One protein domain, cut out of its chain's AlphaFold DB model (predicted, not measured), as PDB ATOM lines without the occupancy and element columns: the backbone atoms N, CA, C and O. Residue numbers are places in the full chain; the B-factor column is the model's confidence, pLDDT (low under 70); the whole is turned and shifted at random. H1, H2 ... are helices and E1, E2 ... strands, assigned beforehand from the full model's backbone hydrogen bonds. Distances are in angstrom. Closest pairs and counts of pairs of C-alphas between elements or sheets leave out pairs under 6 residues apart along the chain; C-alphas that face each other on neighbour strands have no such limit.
ATOM      1  N   PRO A  12      -7.738  50.734  48.458       83.00
ATOM      2  CA  PRO A  12      -7.673  52.084  47.886       83.00
ATOM      3  C   PRO A  12      -7.667  52.109  46.351       83.00
ATOM      4  O   PRO A  12      -8.218  53.020  45.747       83.00
ATOM      5  N   LEU A  13      -7.061  51.100  45.714       82.19
ATOM      6  CA  LEU A  13      -7.068  50.966  44.255       82.19
ATOM      7  C   LEU A  13      -8.427  50.496  43.738       82.19
ATOM      8  O   LEU A  13      -8.825  50.898  42.655       82.19
ATOM      9  N   ARG A  14      -9.136  49.650  44.496       84.50
ATOM     10  CA  ARG A  14     -10.501  49.237  44.143       84.50
ATOM     11  C   ARG A  14     -11.475  50.402  44.246       84.50
ATOM     12  O   ARG A  14     -12.180  50.647  43.282       84.50
ATOM     13  N   ASP A  15     -11.421  51.153  45.346       84.06
ATOM     14  CA  ASP A  15     -12.265  52.332  45.558       84.06
ATOM     15  C   ASP A  15     -12.041  53.364  44.424       84.06
ATOM     16  O   ASP A  15     -12.994  53.867  43.840       84.06
ATOM     17  N   LEU A  16     -10.784  53.583  44.008       84.25
ATOM     18  CA  LEU A  16     -10.450  54.473  42.884       84.25
ATOM     19  C   LEU A  16     -10.943  53.958  41.518       84.25
ATOM     20  O   LEU A  16     -11.280  54.756  40.647       84.25
ATOM     21  N   LEU A  17     -10.966  52.639  41.305       84.19
ATOM     22  CA  LEU A  17     -11.474  52.031  40.068       84.19
ATOM     23  C   LEU A  17     -13.004  51.982  40.010       84.19
ATOM     24  O   LEU A  17     -13.554  52.038  38.910       84.19
ATOM     25  N   ASP A  18     -13.675  51.902  41.159       81.50
ATOM     26  CA  ASP A  18     -15.134  52.005  41.251       81.50
ATOM     27  C   ASP A  18     -15.606  53.424  40.872       81.50
ATOM     28  O   ASP A  18     -16.635  53.573  40.209       81.50
ATOM     29  N   ASP A  19     -14.804  54.449  41.186       85.06
ATOM     30  CA  ASP A  19     -15.063  55.853  40.834       85.06
ATOM     31  C   ASP A  19     -14.700  56.219  39.370       85.06
ATOM     32  O   ASP A  19     -15.136  57.261  38.873       85.06
ATOM     33  N   ASP A  20     -13.955  55.372  38.635       87.50
ATOM     34  CA  ASP A  20     -13.606  55.577  37.212       87.50
ATOM     35  C   ASP A  20     -13.904  54.340  36.325       87.50
ATOM     36  O   ASP A  20     -13.016  53.537  35.989       87.50
ATOM     37  N   PRO A  21     -15.146  54.220  35.811       84.06
ATOM     38  CA  PRO A  21     -15.548  53.135  34.911       84.06
ATOM     39  C   PRO A  21     -14.781  53.089  33.577       84.06
ATOM     40  O   PRO A  21     -14.802  52.070  32.875       84.06
ATOM     41  N   ALA A  22     -14.138  54.183  33.154       86.62
ATOM     42  CA  ALA A  22     -13.331  54.208  31.935       86.62
ATOM     43  C   ALA A  22     -11.930  53.629  32.179       86.62
ATOM     44  O   ALA A  22     -11.396  52.937  31.305       86.62
ATOM     45  N   ALA A  23     -11.344  53.866  33.354       85.44
ATOM     46  CA  ALA A  23     -10.125  53.194  33.793       85.44
ATOM     47  C   ALA A  23     -10.357  51.690  33.986       85.44
ATOM     48  O   ALA A  23      -9.589  50.889  33.447       85.44
ATOM     49  N   LEU A  24     -11.459  51.295  34.638       84.69
ATOM     50  CA  LEU A  24     -11.803  49.882  34.818       84.69
ATOM     51  C   LEU A  24     -11.959  49.150  33.476       84.69
ATOM     52  O   LEU A  24     -11.415  48.062  33.307       84.69
ATOM     53  N   ARG A  25     -12.626  49.757  32.479       84.12
ATOM     54  CA  ARG A  25     -12.734  49.181  31.122       84.12
ATOM     55  C   ARG A  25     -11.379  49.019  30.434       84.12
ATOM     56  O   ARG A  25     -11.151  47.993  29.798       84.12
ATOM     57  N   ARG A  26     -10.478  49.998  30.572       84.81
ATOM     58  CA  ARG A  26      -9.117  49.923  30.011       84.81
ATOM     59  C   ARG A  26      -8.296  48.818  30.672       84.81
ATOM     60  O   ARG A  26      -7.675  48.023  29.972       84.81
ATOM     61  N   LEU A  27      -8.342  48.703  31.996       85.69
ATOM     62  CA  LEU A  27      -7.659  47.621  32.707       85.69
ATOM     63  C   LEU A  27      -8.267  46.251  32.386       85.69
ATOM     64  O   LEU A  27      -7.524  45.292  32.193       85.69
ATOM     65  N   ALA A  28      -9.591  46.163  32.240       83.81
ATOM     66  CA  ALA A  28     -10.257  44.941  31.804       83.81
ATOM     67  C   ALA A  28      -9.806  44.515  30.397       83.81
ATOM     68  O   ALA A  28      -9.470  43.347  30.189       83.81
ATOM     69  N   SER A  29      -9.678  45.462  29.454       82.19
ATOM     70  CA  SER A  29      -9.113  45.177  28.123       82.19
ATOM     71  C   SER A  29      -7.643  44.748  28.159       82.19
ATOM     72  O   SER A  29      -7.195  44.037  27.266       82.19
ATOM     73  N   LEU A  30      -6.907  45.123  29.210       84.38
ATOM     74  CA  LEU A  30      -5.526  44.695  29.453       84.38
ATOM     75  C   LEU A  30      -5.427  43.372  30.233       84.38
ATOM     76  O   LEU A  30      -4.325  42.907  30.509       84.38
ATOM     77  N   GLY A  31      -6.555  42.741  30.572       80.38
ATOM     78  CA  GLY A  31      -6.583  41.426  31.210       80.38
ATOM     79  C   GLY A  31      -6.944  41.413  32.696       80.38
ATOM     80  O   GLY A  31      -6.943  40.332  33.284       80.38
ATOM     81  N   LEU A  32      -7.289  42.556  33.304       84.62
ATOM     82  CA  LEU A  32      -7.803  42.589  34.676       84.62
ATOM     83  C   LEU A  32      -9.199  41.946  34.735       84.62
ATOM     84  O   LEU A  32     -10.134  42.441  34.112       84.62
ATOM     85  N   GLY A  33      -9.346  40.857  35.489       84.44
ATOM     86  CA  GLY A  33     -10.646  40.222  35.715       84.44
ATOM     87  C   GLY A  33     -11.463  40.949  36.782       84.44
ATOM     88  O   GLY A  33     -10.922  41.345  37.817       84.44
ATOM     89  N   VAL A  34     -12.770  41.095  36.555       85.44
ATOM     90  CA  VAL A  34     -13.696  41.713  37.509       85.44
ATOM     91  C   VAL A  34     -14.491  40.635  38.242       85.44
ATOM     92  O   VAL A  34     -15.209  39.838  37.641       85.44
ATOM     93  N   TRP A  35     -14.384  40.613  39.572       84.12
ATOM     94  CA  TRP A  35     -15.125  39.659  40.396       84.12
ATOM     95  C   TRP A  35     -16.634  39.904  40.302       84.12
ATOM     96  O   TRP A  35     -17.097  41.017  40.534       84.12
ATOM     97  N   GLY A  36     -17.408  38.853  40.030       80.94
ATOM     98  CA  GLY A  36     -18.869  38.934  39.924       80.94
ATOM     99  C   GLY A  36     -19.386  39.451  38.578       80.94
ATOM    100  O   GLY A  36     -20.586  39.650  38.444       80.94
ATOM    101  N   ARG A  37     -18.509  39.665  37.588       86.38
ATOM    102  CA  ARG A  37     -18.911  39.941  36.207       86.38
ATOM    103  C   ARG A  37     -18.972  38.632  35.423       86.38
ATOM    104  O   ARG A  37     -17.949  37.965  35.281       86.38
ATOM    105  N   ASP A  38     -20.133  38.306  34.862       85.94
ATOM    106  CA  ASP A  38     -20.351  37.020  34.177       85.94
ATOM    107  C   ASP A  38     -19.352  36.776  33.042       85.94
ATOM    108  O   ASP A  38     -18.818  35.681  32.921       85.94
ATOM    109  N   THR A  39     -18.987  37.813  32.275       88.31
ATOM    110  CA  THR A  39     -18.008  37.706  31.176       88.31
ATOM    111  C   THR A  39     -16.607  37.274  31.622       88.31
ATOM    112  O   THR A  39     -15.837  36.779  30.804       88.31
ATOM    113  N   ASP A  40     -16.259  37.460  32.899       90.25
ATOM    114  CA  ASP A  40     -14.976  37.039  33.477       90.25
ATOM    115  C   ASP A  40     -15.065  35.682  34.203       90.25
ATOM    116  O   ASP A  40     -14.052  35.180  34.701       90.25
ATOM    117  N   ALA A  41     -16.240  35.043  34.242       92.06
ATOM    118  CA  ALA A  41     -16.445  33.771  34.934       92.06
ATOM    119  C   ALA A  41     -15.504  32.636  34.468       92.06
ATOM    120  O   ALA A  41     -14.956  31.954  35.340       92.06
ATOM    121  N   PRO A  42     -15.194  32.454  33.163       92.88
ATOM    122  CA  PRO A  42     -14.233  31.433  32.731       92.88
ATOM    123  C   PRO A  42     -12.827  31.655  33.312       92.88
ATOM    124  O   PRO A  42     -12.163  30.719  33.764       92.88
ATOM    125  N   ARG A  43     -12.384  32.920  33.380       91.00
ATOM    126  CA  ARG A  43     -11.109  33.294  34.012       91.00
ATOM    127  C   ARG A  43     -11.136  33.039  35.514       91.00
ATOM    128  O   ARG A  43     -10.125  32.594  36.058       91.00
ATOM    129  N   LEU A  44     -12.267  33.302  36.166       91.69
ATOM    130  CA  LEU A  44     -12.453  33.057  37.592       91.69
ATOM    131  C   LEU A  44     -12.375  31.562  37.928       91.69
ATOM    132  O   LEU A  44     -11.644  31.207  38.849       91.69
ATOM    133  N   VAL A  45     -13.044  30.689  37.164       94.00
ATOM    134  CA  VAL A  45     -12.953  29.221  37.322       94.00
ATOM    135  C   VAL A  45     -11.492  28.765  37.270       94.00
ATOM    136  O   VAL A  45     -11.011  28.105  38.193       94.00
ATOM    137  N   ARG A  46     -10.749  29.193  36.240       92.62
ATOM    138  CA  ARG A  46      -9.324  28.864  36.086       92.62
ATOM    139  C   ARG A  46      -8.470  29.382  37.242       92.62
ATOM    140  O   ARG A  46      -7.597  28.671  37.733       92.62
ATOM    141  N   HIS A  47      -8.705  30.620  37.671       91.25
ATOM    142  CA  HIS A  47      -7.959  31.235  38.768       91.25
ATOM    143  C   HIS A  47      -8.201  30.513  40.100       91.25
ATOM    144  O   HIS A  47      -7.249  30.235  40.824       91.25
ATOM    145  N   LEU A  48      -9.452  30.156  40.396       92.69
ATOM    146  CA  LEU A  48      -9.820  29.399  41.592       92.69
ATOM    147  C   LEU A  48      -9.163  28.014  41.617       92.69
ATOM    148  O   LEU A  48      -8.658  27.605  42.660       92.69
ATOM    149  N   GLY A  49      -9.096  27.333  40.470       93.25
ATOM    150  CA  GLY A  49      -8.367  26.072  40.346       93.25
ATOM    151  C   GLY A  49      -6.869  26.212  40.626       93.25
ATOM    152  O   GLY A  49      -6.299  25.411  41.366       93.25
ATOM    153  N   ALA A  50      -6.237  27.267  40.102       92.31
ATOM    154  CA  ALA A  50      -4.824  27.553  40.358       92.31
ATOM    155  C   ALA A  50      -4.546  27.892  41.835       92.31
ATOM    156  O   ALA A  50      -3.555  27.422  42.391       92.31
ATOM    157  N   LEU A  51      -5.427  28.662  42.489       92.06
ATOM    158  CA  LEU A  51      -5.320  28.962  43.923       92.06
ATOM    159  C   LEU A  51      -5.448  27.703  44.786       92.06
ATOM    160  O   LEU A  51      -4.702  27.551  45.755       92.06
ATOM    161  N   PHE A  52      -6.372  26.805  44.433       93.25
ATOM    162  CA  PHE A  52      -6.542  25.534  45.131       93.25
ATOM    163  C   PHE A  52      -5.295  24.654  44.983       93.25
ATOM    164  O   PHE A  52      -4.749  24.195  45.982       93.25
ATOM    165  N   HIS A  53      -4.788  24.486  43.755       92.88
ATOM    166  CA  HIS A  53      -3.564  23.721  43.501       92.88
ATOM    167  C   HIS A  53      -2.336  24.308  44.217       92.88
ATOM    168  O   HIS A  53      -1.532  23.565  44.770       92.88
ATOM    169  N   GLY A  54      -2.210  25.638  44.252       89.94
ATOM    170  CA  GLY A  54      -1.121  26.338  44.935       89.94
ATOM    171  C   GLY A  54      -1.193  26.319  46.468       89.94
ATOM    172  O   GLY A  54      -0.350  26.940  47.108       89.94
ATOM    173  N   GLY A  55      -2.192  25.659  47.068       88.75
ATOM    174  CA  GLY A  55      -2.335  25.547  48.524       88.75
ATOM    175  C   GLY A  55      -2.793  26.833  49.223       88.75
ATOM    176  O   GLY A  55      -2.710  26.931  50.445       88.75
ATOM    177  N   ALA A  56      -3.300  27.825  48.483       87.50
ATOM    178  CA  ALA A  56      -3.789  29.081  49.062       87.50
ATOM    179  C   ALA A  56      -5.115  28.910  49.832       87.50
ATOM    180  O   ALA A  56      -5.538  29.806  50.568       87.50
ATOM    181  N   ILE A  57      -5.785  27.768  49.656       88.50
ATOM    182  CA  ILE A  57      -7.080  27.454  50.256       88.50
ATOM    183  C   ILE A  57      -6.872  26.455  51.385       88.50
ATOM    184  O   ILE A  57      -6.614  25.278  51.162       88.50
ATOM    185  N   THR A  58      -6.982  26.950  52.614       85.81
ATOM    186  CA  THR A  58      -6.905  26.131  53.829       85.81
ATOM    187  C   THR A  58      -8.237  25.436  54.116       85.81
ATOM    188  O   THR A  58      -9.287  25.885  53.650       85.81
ATOM    189  N   GLU A  59      -8.228  24.390  54.952       82.38
ATOM    190  CA  GLU A  59      -9.449  23.679  55.378       82.38
ATOM    191  C   GLU A  59     -10.520  24.622  55.949       82.38
ATOM    192  O   GLU A  59     -11.702  24.493  55.634       82.38
ATOM    193  N   ALA A  60     -10.104  25.648  56.701       84.19
ATOM    194  CA  ALA A  60     -10.999  26.666  57.257       84.19
ATOM    195  C   ALA A  60     -11.804  27.436  56.189       84.19
ATOM    196  O   ALA A  60     -12.859  27.993  56.490       84.19
ATOM    197  N   HIS A  61     -11.322  27.475  54.944       87.88
ATOM    198  CA  HIS A  61     -11.973  28.156  53.827       87.88
ATOM    199  C   HIS A  61     -12.635  27.198  52.824       87.88
ATOM    200  O   HIS A  61     -13.232  27.675  51.858       87.88
ATOM    201  N   ALA A  62     -12.586  25.878  53.040       86.12
ATOM    202  CA  ALA A  62     -13.049  24.876  52.076       86.12
ATOM    203  C   ALA A  62     -14.525  25.062  51.677       86.12
ATOM    204  O   ALA A  62     -14.849  25.104  50.491       86.12
ATOM    205  N   ALA A  63     -15.420  25.273  52.649       86.50
ATOM    206  CA  ALA A  63     -16.843  25.493  52.377       86.50
ATOM    207  C   ALA A  63     -17.100  26.789  51.582       86.50
ATOM    208  O   ALA A  63     -17.913  26.816  50.655       86.50
ATOM    209  N   GLN A  64     -16.383  27.870  51.914       90.00
ATOM    210  CA  GLN A  64     -16.482  29.139  51.190       90.00
ATOM    211  C   GLN A  64     -15.947  29.006  49.759       90.00
ATOM    212  O   GLN A  64     -16.552  29.542  48.827       90.00
ATOM    213  N   PHE A  65     -14.838  28.286  49.580       92.62
ATOM    214  CA  PHE A  65     -14.284  27.966  48.272       92.62
ATOM    215  C   PHE A  65     -15.277  27.183  47.420       92.62
ATOM    216  O   PHE A  65     -15.584  27.632  46.323       92.62
ATOM    217  N   GLN A  66     -15.842  26.093  47.943       90.75
ATOM    218  CA  GLN A  66     -16.795  25.258  47.212       90.75
ATOM    219  C   GLN A  66     -18.005  26.057  46.713       90.75
ATOM    220  O   GLN A  66     -18.357  25.994  45.539       90.75
ATOM    221  N   ASN A  67     -18.587  26.900  47.569       90.94
ATOM    222  CA  ASN A  67     -19.685  27.782  47.163       90.94
ATOM    223  C   ASN A  67     -19.264  28.783  46.077       90.94
ATOM    224  O   ASN A  67     -20.010  29.034  45.136       90.94
ATOM    225  N   THR A  68     -18.060  29.344  46.192       91.88
ATOM    226  CA  THR A  68     -17.536  30.303  45.213       91.88
ATOM    227  C   THR A  68     -17.243  29.633  43.869       91.88
ATOM    228  O   THR A  68     -17.540  30.194  42.819       91.88
ATOM    229  N   TYR A  69     -16.676  28.430  43.898       93.81
ATOM    230  CA  TYR A  69     -16.302  27.665  42.718       93.81
ATOM    231  C   TYR A  69     -17.535  27.169  41.956       93.81
ATOM    232  O   TYR A  69     -17.607  27.343  40.740       93.81
ATOM    233  N   ARG A  70     -18.559  26.670  42.664       93.44
ATOM    234  CA  ARG A  70     -19.856  26.318  42.062       93.44
ATOM    235  C   ARG A  70     -20.557  27.521  41.435       93.44
ATOM    236  O   ARG A  70     -21.041  27.421  40.311       93.44
ATOM    237  N   ALA A  71     -20.546  28.675  42.107       92.19
ATOM    238  CA  ALA A  71     -21.095  29.913  41.550       92.19
ATOM    239  C   ALA A  71     -20.331  30.383  40.298       92.19
ATOM    240  O   ALA A  71     -20.948  30.828  39.331       92.19
ATOM    241  N   ALA A  72     -18.999  30.251  40.283       93.56
ATOM    242  CA  ALA A  72     -18.183  30.575  39.113       93.56
ATOM    243  C   ALA A  72     -18.494  29.651  37.924       93.56
ATOM    244  O   ALA A  72     -18.599  30.130  36.797       93.56
ATOM    245  N   TRP A  73     -18.701  28.352  38.168       95.62
ATOM    246  CA  TRP A  73     -19.148  27.407  37.141       95.62
ATOM    247  C   TRP A  73     -20.541  27.729  36.604       95.62
ATOM    248  O   TRP A  73     -20.727  27.719  35.390       95.62
ATOM    249  N   ALA A  74     -21.490  28.078  37.476       93.44
ATOM    250  CA  ALA A  74     -22.832  28.487  37.066       93.44
ATOM    251  C   ALA A  74     -22.800  29.732  36.158       93.44
ATOM    252  O   ALA A  74     -23.420  29.732  35.097       93.44
ATOM    253  N   ALA A  75     -22.024  30.759  36.525       92.94
ATOM    254  CA  ALA A  75     -21.857  31.964  35.707       92.94
ATOM    255  C   ALA A  75     -21.127  31.675  34.381       92.94
ATOM    256  O   ALA A  75     -21.520  32.187  33.336       92.94
ATOM    257  N   CYS A  76     -20.102  30.815  34.404       94.19
ATOM    258  CA  CYS A  76     -19.377  30.375  33.208       94.19
ATOM    259  C   CYS A  76     -20.319  29.666  32.223       94.19
ATOM    260  O   CYS A  76     -20.353  30.004  31.044       94.19
ATOM    261  N   ALA A  77     -21.141  28.744  32.723       93.75
ATOM    262  CA  ALA A  77     -22.134  28.034  31.928       93.75
ATOM    263  C   ALA A  77     -23.251  28.951  31.398       93.75
ATOM    264  O   ALA A  77     -23.768  28.712  30.308       93.75
ATOM    265  N   GLY A  78     -23.590  30.025  32.121       92.00
ATOM    266  CA  GLY A  78     -24.542  31.045  31.672       92.00
ATOM    267  C   GLY A  78     -24.110  31.799  30.406       92.00
ATOM    268  O   GLY A  78     -24.962  32.318  29.688       92.00
ATOM    269  N   LEU A  79     -22.810  31.814  30.082       91.62
ATOM    270  CA  LEU A  79     -22.292  32.365  28.821       91.62
ATOM    271  C   LEU A  79     -22.489  31.423  27.617       91.62
ATOM    272  O   LEU A  79     -22.290  31.844  26.478       91.62
ATOM    273  N   GLY A  80     -22.877  30.167  27.856       91.00
ATOM    274  CA  GLY A  80     -23.058  29.133  26.838       91.00
ATOM    275  C   GLY A  80     -21.881  28.159  26.719       91.00
ATOM    276  O   GLY A  80     -20.829  28.329  27.331       91.00
ATOM    277  N   ALA A  81     -22.061  27.123  25.893       88.69
ATOM    278  CA  ALA A  81     -21.071  26.055  25.686       88.69
ATOM    279  C   ALA A  81     -19.775  26.527  24.989       88.69
ATOM    280  O   ALA A  81     -18.780  25.801  24.947       88.69
ATOM    281  N   GLU A  82     -19.781  27.756  24.462       87.25
ATOM    282  CA  GLU A  82     -18.616  28.402  23.854       87.25
ATOM    283  C   GLU A  82     -17.638  29.010  24.869       87.25
ATOM    284  O   GLU A  82     -16.581  29.510  24.493       87.25
ATOM    285  N   ALA A  83     -17.967  28.977  26.161       89.62
ATOM    286  CA  ALA A  83     -17.076  29.471  27.196       89.62
ATOM    287  C   ALA A  83     -15.820  28.590  27.318       89.62
ATOM    288  O   ALA A  83     -15.907  27.373  27.461       89.62
ATOM    289  N   GLU A  84     -14.641  29.219  27.336       89.12
ATOM    290  CA  GLU A  84     -13.347  28.526  27.414       89.12
ATOM    291  C   GLU A  84     -12.610  28.850  28.729       89.12
ATOM    292  O   GLU A  84     -11.702  29.689  28.757       89.12
ATOM    293  N   PRO A  85     -12.970  28.206  29.859       91.06
ATOM    294  CA  PRO A  85     -12.229  28.367  31.112       91.06
ATOM    295  C   PRO A  85     -10.812  27.784  31.019       91.06
ATOM    296  O   PRO A  85      -9.891  28.289  31.662       91.06
ATOM    297  N   PHE A  86     -10.616  26.762  30.181       90.19
ATOM    298  CA  PHE A  86      -9.337  26.081  29.982       90.19
ATOM    299  C   PHE A  86      -8.944  26.076  28.496       90.19
ATOM    300  O   PHE A  86      -9.182  25.083  27.811       90.19
ATOM    301  N   PRO A  87      -8.351  27.172  27.984       87.31
ATOM    302  CA  PRO A  87      -7.875  27.239  26.605       87.31
ATOM    303  C   PRO A  87      -6.859  26.128  26.284       87.31
ATOM    304  O   PRO A  87      -6.030  25.806  27.147       87.31
ATOM    305  N   PRO A  88      -6.839  25.608  25.044       81.62
ATOM    306  CA  PRO A  88      -6.147  24.365  24.700       81.62
ATOM    307  C   PRO A  88      -4.625  24.398  24.930       81.62
ATOM    308  O   PRO A  88      -4.006  23.413  25.337       81.62
ATOM    309  N   ASN A  89      -4.022  25.576  24.768       83.50
ATOM    310  CA  ASN A  89      -2.578  25.791  24.902       83.50
ATOM    311  C   ASN A  89      -2.148  26.202  26.319       83.50
ATOM    312  O   ASN A  89      -1.039  26.696  26.512       83.50
ATOM    313  N   THR A  90      -3.032  26.078  27.311       83.75
ATOM    314  CA  THR A  90      -2.749  26.518  28.680       83.75
ATOM    315  C   THR A  90      -2.897  25.383  29.674       83.75
ATOM    316  O   THR A  90      -3.850  24.607  29.614       83.75
ATOM    317  N   ARG A  91      -1.966  25.324  30.628       87.44
ATOM    318  CA  ARG A  91      -2.109  24.449  31.785       87.44
ATOM    319  C   ARG A  91      -3.214  24.990  32.688       87.44
ATOM    320  O   ARG A  91      -3.199  26.166  33.058       87.44
ATOM    321  N   GLY A  92      -4.174  24.138  33.017       89.88
ATOM    322  CA  GLY A  92      -5.294  24.443  33.902       89.88
ATOM    323  C   GLY A  92      -5.333  23.508  35.103       89.88
ATOM    324  O   GLY A  92      -4.664  22.480  35.122       89.88
ATOM    325  N   TYR A  93      -6.144  23.855  36.096       93.62
ATOM    326  CA  TYR A  93      -6.432  22.981  37.229       93.62
ATOM    327  C   TYR A  93      -7.940  22.936  37.423       93.62
ATOM    328  O   TYR A  93      -8.559  23.961  37.713       93.62
ATOM    329  N   LEU A  94      -8.529  21.760  37.237       94.62
ATOM    330  CA  LEU A  94      -9.937  21.515  37.507       94.62
ATOM    331  C   LEU A  94     -10.072  20.949  38.917       94.62
ATOM    332  O   LEU A  94      -9.497  19.913  39.221       94.62
ATOM    333  N   VAL A  95     -10.837  21.600  39.785       94.31
ATOM    334  CA  VAL A  95     -11.108  21.044  41.116       94.31
ATOM    335  C   VAL A  95     -12.308  20.107  41.044       94.31
ATOM    336  O   VAL A  95     -13.385  20.523  40.623       94.31
ATOM    337  N   VAL A  96     -12.098  18.855  41.441       93.25
ATOM    338  CA  VAL A  96     -13.092  17.770  41.478       93.25
ATOM    339  C   VAL A  96     -13.107  17.142  42.868       93.25
ATOM    340  O   VAL A  96     -12.117  17.207  43.588       93.25
ATOM    341  N   ASN A  97     -14.206  16.514  43.257       89.69
ATOM    342  CA  ASN A  97     -14.291  15.706  44.466       89.69
ATOM    343  C   ASN A  97     -13.920  14.253  44.140       89.69
ATOM    344  O   ASN A  97     -14.396  13.699  43.153       89.69
ATOM    345  N   VAL A  98     -13.063  13.652  44.968       86.06
ATOM    346  CA  VAL A  98     -12.625  12.249  44.895       86.06
ATOM    347  C   VAL A  98     -12.645  11.691  46.315       86.06
ATOM    348  O   VAL A  98     -12.021  12.272  47.203       86.06
ATOM    349  N   GLY A  99     -13.372  10.600  46.572       73.62
ATOM    350  CA  GLY A  99     -13.400   9.994  47.913       73.62
ATOM    351  C   GLY A  99     -13.971  10.902  49.011       73.62
ATOM    352  O   GLY A  99     -13.628  10.734  50.180       73.62
ATOM    353  N   GLY A 100     -14.783  11.901  48.642       73.75
ATOM    354  CA  GLY A 100     -15.309  12.926  49.554       73.75
ATOM    355  C   GLY A 100     -14.380  14.123  49.803       73.75
ATOM    356  O   GLY A 100     -14.750  15.025  50.552       73.75
ATOM    357  N   SER A 101     -13.213  14.172  49.155       83.81
ATOM    358  CA  SER A 101     -12.229  15.253  49.296       83.81
ATOM    359  C   SER A 101     -12.002  15.988  47.978       83.81
ATOM    360  O   SER A 101     -11.909  15.381  46.911       83.81
ATOM    361  N   SER A 102     -11.870  17.312  48.035       89.31
ATOM    362  CA  SER A 102     -11.578  18.119  46.849       89.31
ATOM    363  C   SER A 102     -10.120  17.970  46.423       89.31
ATOM    364  O   SER A 102      -9.205  18.130  47.225       89.31
ATOM    365  N   THR A 103      -9.908  17.684  45.146       90.81
ATOM    366  CA  THR A 103      -8.610  17.414  44.532       90.81
ATOM    367  C   THR A 103      -8.451  18.278  43.285       90.81
ATOM    368  O   THR A 103      -9.374  18.401  42.481       90.81
ATOM    369  N   ALA A 104      -7.275  18.885  43.112       92.19
ATOM    370  CA  ALA A 104      -6.936  19.614  41.894       92.19
ATOM    371  C   ALA A 104      -6.433  18.634  40.825       92.19
ATOM    372  O   ALA A 104      -5.394  17.997  40.990       92.19
ATOM    373  N   LEU A 105      -7.166  18.546  39.723       91.31
ATOM    374  CA  LEU A 105      -6.840  17.755  38.550       91.31
ATOM    375  C   LEU A 105      -6.078  18.632  37.545       91.31
ATOM    376  O   LEU A 105      -6.658  19.597  37.034       91.31
ATOM    377  N   PRO A 106      -4.792  18.356  37.267       89.88
ATOM    378  CA  PRO A 106      -4.046  19.106  36.267       89.88
ATOM    379  C   PRO A 106      -4.600  18.815  34.869       89.88
ATOM    380  O   PRO A 106      -4.837  17.665  34.508       89.88
ATOM    381  N   LEU A 107      -4.804  19.876  34.094       88.31
ATOM    382  CA  LEU A 107      -5.182  19.829  32.688       88.31
ATOM    383  C   LEU A 107      -3.992  20.325  31.867       88.31
ATOM    384  O   LEU A 107      -3.741  21.534  31.820       88.31
ATOM    385  N   GLU A 108      -3.238  19.408  31.269       85.31
ATOM    386  CA  GLU A 108      -2.072  19.752  30.451       85.31
ATOM    387  C   GLU A 108      -2.471  20.351  29.091       85.31
ATOM    388  O   GLU A 108      -3.601  20.155  28.640       85.31
ATOM    389  N   PRO A 109      -1.577  21.117  28.436       81.94
ATOM    390  CA  PRO A 109      -1.782  21.591  27.068       81.94
ATOM    391  C   PRO A 109      -2.051  20.438  26.087       81.94
ATOM    392  O   PRO A 109      -1.512  19.344  26.261       81.94
ATOM    393  N   ASP A 110      -2.843  20.694  25.041       72.25
ATOM    394  CA  ASP A 110      -3.126  19.671  24.022       72.25
ATOM    395  C   ASP A 110      -1.819  19.200  23.362       72.25
ATOM    396  O   ASP A 110      -0.977  20.016  22.977       72.25
ATOM    397  N   GLY A 111      -1.651  17.879  23.236       63.75
ATOM    398  CA  GLY A 111      -0.455  17.250  22.660       63.75
ATOM    399  C   GLY A 111       0.587  16.751  23.669       63.75
ATOM    400  O   GLY A 111       1.629  16.255  23.249       63.75
ATOM    401  N   GLY A 112       0.337  16.859  24.978       62.53
ATOM    402  CA  GLY A 112       1.106  16.119  25.985       62.53
ATOM    403  C   GLY A 112       0.724  14.631  26.019       62.53
ATOM    404  O   GLY A 112      -0.451  14.305  25.886       62.53
ATOM    405  N   ASP A 113       1.692  13.738  26.260       57.62
ATOM    406  CA  ASP A 113       1.527  12.267  26.361       57.62
ATOM    407  C   ASP A 113       0.680  11.793  27.572       57.62
ATOM    408  O   ASP A 113       0.775  10.645  28.006       57.62
ATOM    409  N   GLN A 114      -0.134  12.662  28.176       64.69
ATOM    410  CA  GLN A 114      -0.869  12.336  29.392       64.69
ATOM    411  C   GLN A 114      -2.278  11.830  29.089       64.69
ATOM    412  O   GLN A 114      -3.055  12.456  28.370       64.69
ATOM    413  N   GLU A 115      -2.619  10.698  29.702       69.62
ATOM    414  CA  GLU A 115      -3.950  10.117  29.620       69.62
ATOM    415  C   GLU A 115      -4.997  11.093  30.180       69.62
ATOM    416  O   GLU A 115      -4.888  11.575  31.312       69.62
ATOM    417  N   THR A 116      -6.009  11.415  29.375       71.25
ATOM    418  CA  THR A 116      -7.043  12.387  29.740       71.25
ATOM    419  C   THR A 116      -7.872  11.823  30.892       71.25
ATOM    420  O   THR A 116      -8.387  10.725  30.751       71.25
ATOM    421  N   PRO A 117      -8.022  12.492  32.040       78.06
ATOM    422  CA  PRO A 117      -8.745  11.915  33.169       78.06
ATOM    423  C   PRO A 117     -10.255  11.858  32.909       78.06
ATOM    424  O   PRO A 117     -10.829  12.796  32.358       78.06
ATOM    425  N   GLU A 118     -10.908  10.788  33.363       86.25
ATOM    426  CA  GLU A 118     -12.370  10.697  33.356       86.25
ATOM    427  C   GLU A 118     -12.974  11.592  34.441       86.25
ATOM    428  O   GLU A 118     -12.523  11.567  35.590       86.25
ATOM    429  N   VAL A 119     -13.963  12.406  34.066       90.56
ATOM    430  CA  VAL A 119     -14.615  13.383  34.946       90.56
ATOM    431  C   VAL A 119     -16.123  13.273  34.798       90.56
ATOM    432  O   VAL A 119     -16.656  13.335  33.694       90.56
ATOM    433  N   VAL A 120     -16.826  13.207  35.924       91.00
ATOM    434  CA  VAL A 120     -18.286  13.234  35.938       91.00
ATOM    435  C   VAL A 120     -18.787  14.561  36.452       91.00
ATOM    436  O   VAL A 120     -18.401  15.008  37.527       91.00
ATOM    437  N   VAL A 121     -19.681  15.188  35.700       92.62
ATOM    438  CA  VAL A 121     -20.370  16.402  36.134       92.62
ATOM    439  C   VAL A 121     -21.652  16.002  36.849       92.62
ATOM    440  O   VAL A 121     -22.479  15.288  36.279       92.62
ATOM    441  N   ALA A 122     -21.823  16.483  38.075       92.19
ATOM    442  CA  ALA A 122     -22.969  16.240  38.941       92.19
ATOM    443  C   ALA A 122     -23.630  17.552  39.373       92.19
ATOM    444  O   ALA A 122     -22.988  18.596  39.460       92.19
ATOM    445  N   SER A 123     -24.912  17.488  39.695       90.19
ATOM    446  CA  SER A 123     -25.719  18.584  40.214       90.19
ATOM    447  C   SER A 123     -26.474  18.158  41.467       90.19
ATOM    448  O   SER A 123     -26.582  16.975  41.776       90.19
ATOM    449  N   ARG A 124     -27.044  19.125  42.189       80.69
ATOM    450  CA  ARG A 124     -27.871  18.837  43.375       80.69
ATOM    451  C   ARG A 124     -29.180  18.110  43.062       80.69
ATOM    452  O   ARG A 124     -29.807  17.610  43.992       80.69
ATOM    453  N   GLU A 125     -29.598  18.114  41.800       80.00
ATOM    454  CA  GLU A 125     -30.796  17.415  41.326       80.00
ATOM    455  C   GLU A 125     -30.516  15.938  41.027       80.00
ATOM    456  O   GLU A 125     -31.453  15.145  40.968       80.00
ATOM    457  N   ASP A 126     -29.241  15.559  40.874       84.06
ATOM    458  CA  ASP A 126     -28.860  14.165  40.667       84.06
ATOM    459  C   ASP A 126     -29.071  13.339  41.947       84.06
ATOM    460  O   ASP A 126     -29.065  13.841  43.079       84.06
ATOM    461  N   GLU A 127     -29.258  12.035  41.763       76.62
ATOM    462  CA  GLU A 127     -29.578  11.121  42.848       76.62
ATOM    463  C   GLU A 127     -28.429  11.041  43.869       76.62
ATOM    464  O   GLU A 127     -27.306  10.646  43.562       76.62
ATOM    465  N   GLN A 128     -28.687  11.429  45.120       74.12
ATOM    466  CA  GLN A 128     -27.619  11.545  46.124       74.12
ATOM    467  C   GLN A 128     -26.989  10.197  46.520       74.12
ATOM    468  O   GLN A 128     -25.834  10.168  46.938       74.12
ATOM    469  N   SER A 129     -27.742   9.100  46.412       71.44
ATOM    470  CA  SER A 129     -27.252   7.718  46.542       71.44
ATOM    471  C   SER A 129     -26.175   7.426  45.493       71.44
ATOM    472  O   SER A 129     -25.080   6.998  45.852       71.44
ATOM    473  N   LEU A 130     -26.446   7.752  44.226       78.19
ATOM    474  CA  LEU A 130     -25.494   7.638  43.124       78.19
ATOM    475  C   LEU A 130     -24.251   8.495  43.379       78.19
ATOM    476  O   LEU A 130     -23.141   7.980  43.325       78.19
ATOM    477  N   LEU A 131     -24.412   9.773  43.737       79.25
ATOM    478  CA  LEU A 131     -23.265  10.656  44.008       79.25
ATOM    479  C   LEU A 131     -22.373  10.138  45.143       79.25
ATOM    480  O   LEU A 131     -21.149  10.253  45.069       79.25
ATOM    481  N   ARG A 132     -22.975   9.540  46.177       75.75
ATOM    482  CA  ARG A 132     -22.237   8.912  47.276       75.75
ATOM    483  C   ARG A 132     -21.483   7.670  46.810       75.75
ATOM    484  O   ARG A 132     -20.292   7.580  47.079       75.75
ATOM    485  N   LEU A 133     -22.133   6.780  46.056       76.94
ATOM    486  CA  LEU A 133     -21.480   5.608  45.464       76.94
ATOM    487  C   LEU A 133     -20.288   6.022  44.596       76.94
ATOM    488  O   LEU A 133     -19.189   5.506  44.765       76.94
ATOM    489  N   MET A 134     -20.473   7.007  43.719       80.38
ATOM    490  CA  MET A 134     -19.401   7.536  42.874       80.38
ATOM    491  C   MET A 134     -18.230   8.077  43.702       80.38
ATOM    492  O   MET A 134     -17.071   7.786  43.400       80.38
ATOM    493  N   ALA A 135     -18.519   8.833  44.768       78.38
ATOM    494  CA  ALA A 135     -17.492   9.316  45.681       78.38
ATOM    495  C   ALA A 135     -16.741   8.156  46.351       78.38
ATOM    496  O   ALA A 135     -15.511   8.174  46.362       78.38
ATOM    497  N   ASP A 136     -17.452   7.142  46.848       74.19
ATOM    498  CA  ASP A 136     -16.860   5.987  47.532       74.19
ATOM    499  C   ASP A 136     -16.019   5.112  46.583       74.19
ATOM    500  O   ASP A 136     -14.965   4.611  46.977       74.19
ATOM    501  N   PHE A 137     -16.396   5.012  45.306       75.44
ATOM    502  CA  PHE A 137     -15.582   4.370  44.267       75.44
ATOM    503  C   PHE A 137     -14.414   5.237  43.765       75.44
ATOM    504  O   PHE A 137     -13.653   4.812  42.892       75.44
ATOM    505  N   GLY A 138     -14.235   6.445  44.304       76.44
ATOM    506  CA  GLY A 138     -13.127   7.326  43.942       76.44
ATOM    507  C   GLY A 138     -13.268   7.960  42.557       76.44
ATOM    508  O   GLY A 138     -12.260   8.334  41.952       76.44
ATOM    509  N   TRP A 139     -14.493   8.090  42.040       84.81
ATOM    510  CA  TRP A 139     -14.743   8.820  40.799       84.81
ATOM    511  C   TRP A 139     -14.415  10.304  40.979       84.81
ATOM    512  O   TRP A 139     -14.541  10.866  42.069       84.81
ATOM    513  N   ARG A 140     -13.997  10.955  39.891       90.44
ATOM    514  CA  ARG A 140     -13.698  12.392  39.859       90.44
ATOM    515  C   ARG A 140     -14.975  13.154  39.539       90.44
ATOM    516  O   ARG A 140     -15.329  13.302  38.373       90.44
ATOM    517  N   VAL A 141     -15.660  13.631  40.571       91.44
ATOM    518  CA  VAL A 141     -16.960  14.296  40.432       91.44
ATOM    519  C   VAL A 141     -16.807  15.814  40.530       91.44
ATOM    520  O   VAL A 141     -16.355  16.339  41.544       91.44
ATOM    521  N   LEU A 142     -17.203  16.545  39.492       93.62
ATOM    522  CA  LEU A 142     -17.389  17.992  39.537       93.62
ATOM    523  C   LEU A 142     -18.842  18.306  39.903       93.62
ATOM    524  O   LEU A 142     -19.739  18.143  39.081       93.62
ATOM    525  N   GLU A 143     -19.068  18.801  41.116       91.69
ATOM    526  CA  GLU A 143     -20.381  19.303  41.530       91.69
ATOM    527  C   GLU A 143     -20.623  20.727  41.019       91.69
ATOM    528  O   GLU A 143     -19.795  21.618  41.223       91.69
ATOM    529  N   VAL A 144     -21.794  20.964  40.429       93.19
ATOM    530  CA  VAL A 144     -22.253  22.286  39.984       93.19
ATOM    531  C   VAL A 144     -23.669  22.586  40.470       93.19
ATOM    532  O   VAL A 144     -24.491  21.691  40.648       93.19
ATOM    533  N   ASP A 145     -23.967  23.868  40.693       89.19
ATOM    534  CA  ASP A 145     -25.287  24.292  41.181       89.19
ATOM    535  C   ASP A 145     -26.291  24.547  40.037       89.19
ATOM    536  O   ASP A 145     -27.494  24.518  40.278       89.19
ATOM    537  N   ALA A 146     -25.827  24.802  38.807       89.44
ATOM    538  CA  ALA A 146     -26.685  25.106  37.659       89.44
ATOM    539  C   ALA A 146     -26.052  24.676  36.326       89.44
ATOM    540  O   ALA A 146     -24.831  24.590  36.204       89.44
ATOM    541  N   HIS A 147     -26.905  24.466  35.318       92.81
ATOM    542  CA  HIS A 147     -26.527  24.164  33.930       92.81
ATOM    543  C   HIS A 147     -25.525  22.998  33.757       92.81
ATOM    544  O   HIS A 147     -24.542  23.146  33.024       92.81
ATOM    545  N   PRO A 148     -25.749  21.824  34.383       92.75
ATOM    546  CA  PRO A 148     -24.789  20.719  34.340       92.75
ATOM    547  C   PRO A 148     -24.512  20.210  32.918       92.75
ATOM    548  O   PRO A 148     -23.377  19.846  32.613       92.75
ATOM    549  N   GLU A 149     -25.496  20.261  32.017       93.75
ATOM    550  CA  GLU A 149     -25.314  19.904  30.603       93.75
ATOM    551  C   GLU A 149     -24.350  20.852  29.880       93.75
ATOM    552  O   GLU A 149     -23.443  20.413  29.175       93.75
ATOM    553  N   THR A 150     -24.479  22.163  30.106       94.44
ATOM    554  CA  THR A 150     -23.584  23.159  29.505       94.44
ATOM    555  C   THR A 150     -22.168  23.034  30.060       94.44
ATOM    556  O   THR A 150     -21.210  23.103  29.298       94.44
ATOM    557  N   VAL A 151     -22.017  22.794  31.368       94.69
ATOM    558  CA  VAL A 151     -20.702  22.533  31.983       94.69
ATOM    559  C   VAL A 151     -20.061  21.278  31.388       94.69
ATOM    560  O   VAL A 151     -18.877  21.293  31.051       94.69
ATOM    561  N   THR A 152     -20.847  20.216  31.199       94.31
ATOM    562  CA  THR A 152     -20.397  18.980  30.542       94.31
ATOM    563  C   THR A 152     -19.919  19.272  29.121       94.31
ATOM    564  O   THR A 152     -18.822  18.858  28.754       94.31
ATOM    565  N   ALA A 153     -20.682  20.038  28.335       93.25
ATOM    566  CA  ALA A 153     -20.302  20.424  26.976       93.25
ATOM    567  C   ALA A 153     -19.004  21.253  26.937       93.25
ATOM    568  O   ALA A 153     -18.127  20.962  26.126       93.25
ATOM    569  N   ILE A 154     -18.846  22.224  27.845       93.81
ATOM    570  CA  ILE A 154     -17.615  23.023  27.984       93.81
ATOM    571  C   ILE A 154     -16.412  22.110  28.251       93.81
ATOM    572  O   ILE A 154     -15.377  22.234  27.598       93.81
ATOM    573  N   LEU A 155     -16.540  21.173  29.194       92.25
ATOM    574  CA  LEU A 155     -15.449  20.271  29.559       92.25
ATOM    575  C   LEU A 155     -15.135  19.242  28.468       92.25
ATOM    576  O   LEU A 155     -13.959  18.957  28.252       92.25
ATOM    577  N   ARG A 156     -16.135  18.736  27.734       91.62
ATOM    578  CA  ARG A 156     -15.932  17.812  26.601       91.62
ATOM    579  C   ARG A 156     -15.057  18.402  25.504       91.62
ATOM    580  O   ARG A 156     -14.271  17.681  24.905       91.62
ATOM    581  N   ARG A 157     -15.116  19.716  25.272       88.19
ATOM    582  CA  ARG A 157     -14.220  20.373  24.303       88.19
ATOM    583  C   ARG A 157     -12.745  20.246  24.679       88.19
ATOM    584  O   ARG A 157     -11.901  20.272  23.793       88.19
ATOM    585  N   ARG A 158     -12.447  20.121  25.977       86.06
ATOM    586  CA  ARG A 158     -11.086  20.000  26.511       86.06
ATOM    587  C   ARG A 158     -10.674  18.557  26.806       86.06
ATOM    588  O   ARG A 158      -9.511  18.221  26.645       86.06
ATOM    589  N   LEU A 159     -11.597  17.728  27.284       86.62
ATOM    590  CA  LEU A 159     -11.318  16.375  27.782       86.62
ATOM    591  C   LEU A 159     -11.884  15.261  26.882       86.62
ATOM    592  O   LEU A 159     -11.720  14.081  27.187       86.62
ATOM    593  N   GLY A 160     -12.550  15.622  25.784       85.94
ATOM    594  CA  GLY A 160     -13.194  14.683  24.869       85.94
ATOM    595  C   GLY A 160     -14.354  13.922  25.513       85.94
ATOM    596  O   GLY A 160     -15.024  14.412  26.425       85.94
ATOM    597  N   ASP A 161     -14.565  12.691  25.048       84.50
ATOM    598  CA  ASP A 161     -15.680  11.829  25.463       84.50
ATOM    599  C   ASP A 161     -15.542  11.272  26.890       84.50
ATOM    600  O   ASP A 161     -16.477  10.672  27.414       84.50
ATOM    601  N   ARG A 162     -14.418  11.534  27.575       85.00
ATOM    602  CA  ARG A 162     -14.184  11.134  28.975       85.00
ATOM    603  C   ARG A 162     -14.902  12.019  30.001       85.00
ATOM    604  O   ARG A 162     -14.630  11.930  31.198       85.00
ATOM    605  N   VAL A 163     -15.804  12.889  29.544       89.50
ATOM    606  CA  VAL A 163     -16.680  13.685  30.407       89.50
ATOM    607  C   VAL A 163     -18.119  13.227  30.240       89.50
ATOM    608  O   VAL A 163     -18.710  13.328  29.157       89.50
ATOM    609  N   SER A 164     -18.709  12.774  31.337       90.19
ATOM    610  CA  SER A 164     -20.079  12.269  31.381       90.19
ATOM    611  C   SER A 164     -20.913  12.985  32.443       90.19
ATOM    612  O   SER A 164     -20.404  13.649  33.350       90.19
ATOM    613  N   ARG A 165     -22.235  12.901  32.290       91.06
ATOM    614  CA  ARG A 165     -23.200  13.379  33.282       91.06
ATOM    615  C   ARG A 165     -23.484  12.271  34.278       91.06
ATOM    616  O   ARG A 165     -23.719  11.142  33.859       91.06
ATOM    617  N   ALA A 166     -23.556  12.617  35.562       86.81
ATOM    618  CA  ALA A 166     -23.969  11.681  36.604       86.81
ATOM    619  C   ALA A 166     -25.334  11.048  36.285       86.81
ATOM    620  O   ALA A 166     -25.468   9.836  36.356       86.81
ATOM    621  N   SER A 167     -26.307  11.836  35.810       83.75
ATOM    622  CA  SER A 167     -27.631  11.342  35.396       83.75
ATOM    623  C   SER A 167     -27.616  10.336  34.238       83.75
ATOM    624  O   SER A 167     -28.592   9.619  34.046       83.75
ATOM    625  N   GLY A 168     -26.543  10.292  33.441       81.56
ATOM    626  CA  GLY A 168     -26.377   9.325  32.354       81.56
ATOM    627  C   GLY A 168     -25.744   8.005  32.798       81.56
ATOM    628  O   GLY A 168     -25.652   7.085  31.991       81.56
ATOM    629  N   ILE A 169     -25.294   7.909  34.052       81.94
ATOM    630  CA  ILE A 169     -24.678   6.710  34.620       81.94
ATOM    631  C   ILE A 169     -25.742   6.006  35.456       81.94
ATOM    632  O   ILE A 169     -26.043   6.420  36.571       81.94
ATOM    633  N   ALA A 170     -26.317   4.938  34.907       73.69
ATOM    634  CA  ALA A 170     -27.230   4.080  35.650       73.69
ATOM    635  C   ALA A 170     -26.411   3.063  36.468       73.69
ATOM    636  O   ALA A 170     -25.721   2.234  35.866       73.69
TER     637      ALA A 170
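Overview. This is residues 12 to 170 of the 593 residues of an uncharacterized protein of Phytohabitans suffuscus (UniProt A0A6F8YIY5). What does the model look like? A small parallel sheet of E4, E3 and E5, with H6 over one face, forms a body together with a strand hairpin, E1 and E2, and a helical hairpin, H3 and H4, while H1 and H2 make a corner set off at one end. What are its parts? The printed part has 159 residues, with named elements in the order H1 H2 H3 H4 E1 E2 E3 H5 E4 H6 E5, class mixed; the sheet order is E4 E3 E5, and E1 and E2 are antiparallel. How large is it? It is compact, with a radius of gyration of the C-alphas of 16.6 A and spans of 53 by 37 by 28 A.

Arrangement. How do the first helices stand? H1, residues 12 to 18, and H2, residues 21 to 29, touch only at the corner, and only just, with 3 pairs of C-alphas within 8 A, the closest being Leu 17 and Leu 24 at 5.7 A. H3, residues 38 to 53, and H4, residues 59 to 78, of which 69 to 78 alone touch H3, form a helical hairpin: their closest C-alphas, Ala 41 and Cys 76, are 4.8 A apart, and they run opposite ways at a shallow tilt of 32 degrees, only just short of steep. What follows them? E1, residues 92 to 98, and E2, residues 101 to 107, form an antiparallel hairpin, with N 94 and O 105 within hydrogen-bond range at 2.9 A. The closest C-alphas of H3 and E1, Gly 49 and Tyr 93, are 4.8 A apart; those of E1 and E4, residues 141 to 144, are Val 96 and Leu 142 at 4.7 A. How is the sheet built? E3, residues 119 to 123, is parallel to E4, with N 142 and O 120 at 2.8 A, and to E5, residues 163 to 165, with N 121 and O 164 at 2.9 A. H6, residues 148 to 162, is on the sheet over E3 and E5 at a height of 7.3 A, in two layers, a helix on one face of a sheet; H4 and H5, residues 128 to 136, only graze it. E3, H5, E4 is a strand-helix-strand unit, two parallel neighbours with a helix between, and E4, H6, E5 a split one with E3 between its strands; both crossovers are right-handed. Do the helix backbones hold? Every O i to N i+4 pair is within hydrogen-bond range in H1, H2 and H5; in H3 10 of 12 are, in H4 14 of 16, in H6 8 of 11.

Along the chain. Where are the anchors? H1 begins at C-alpha 12 (-7.673, 52.084, 47.886), and E5 ends at C-alpha 165 (-23.200, 13.379, 33.282). Which elements are long? H4 measures 29.1 A from first to last C-alpha, H3 23.4 A, E2 18.6 A and E1 18.0 A.

Size, cuts and confidence. How far does it reach? The C-alphas farthest apart, Leu 16 and Ala 170, are 53.6 A apart, and the printed part has no cut. Which links are long, and where is confidence low? The links H4 to E1 and E2 to E3 are long, and residues 111 to 115 have pLDDT under 70.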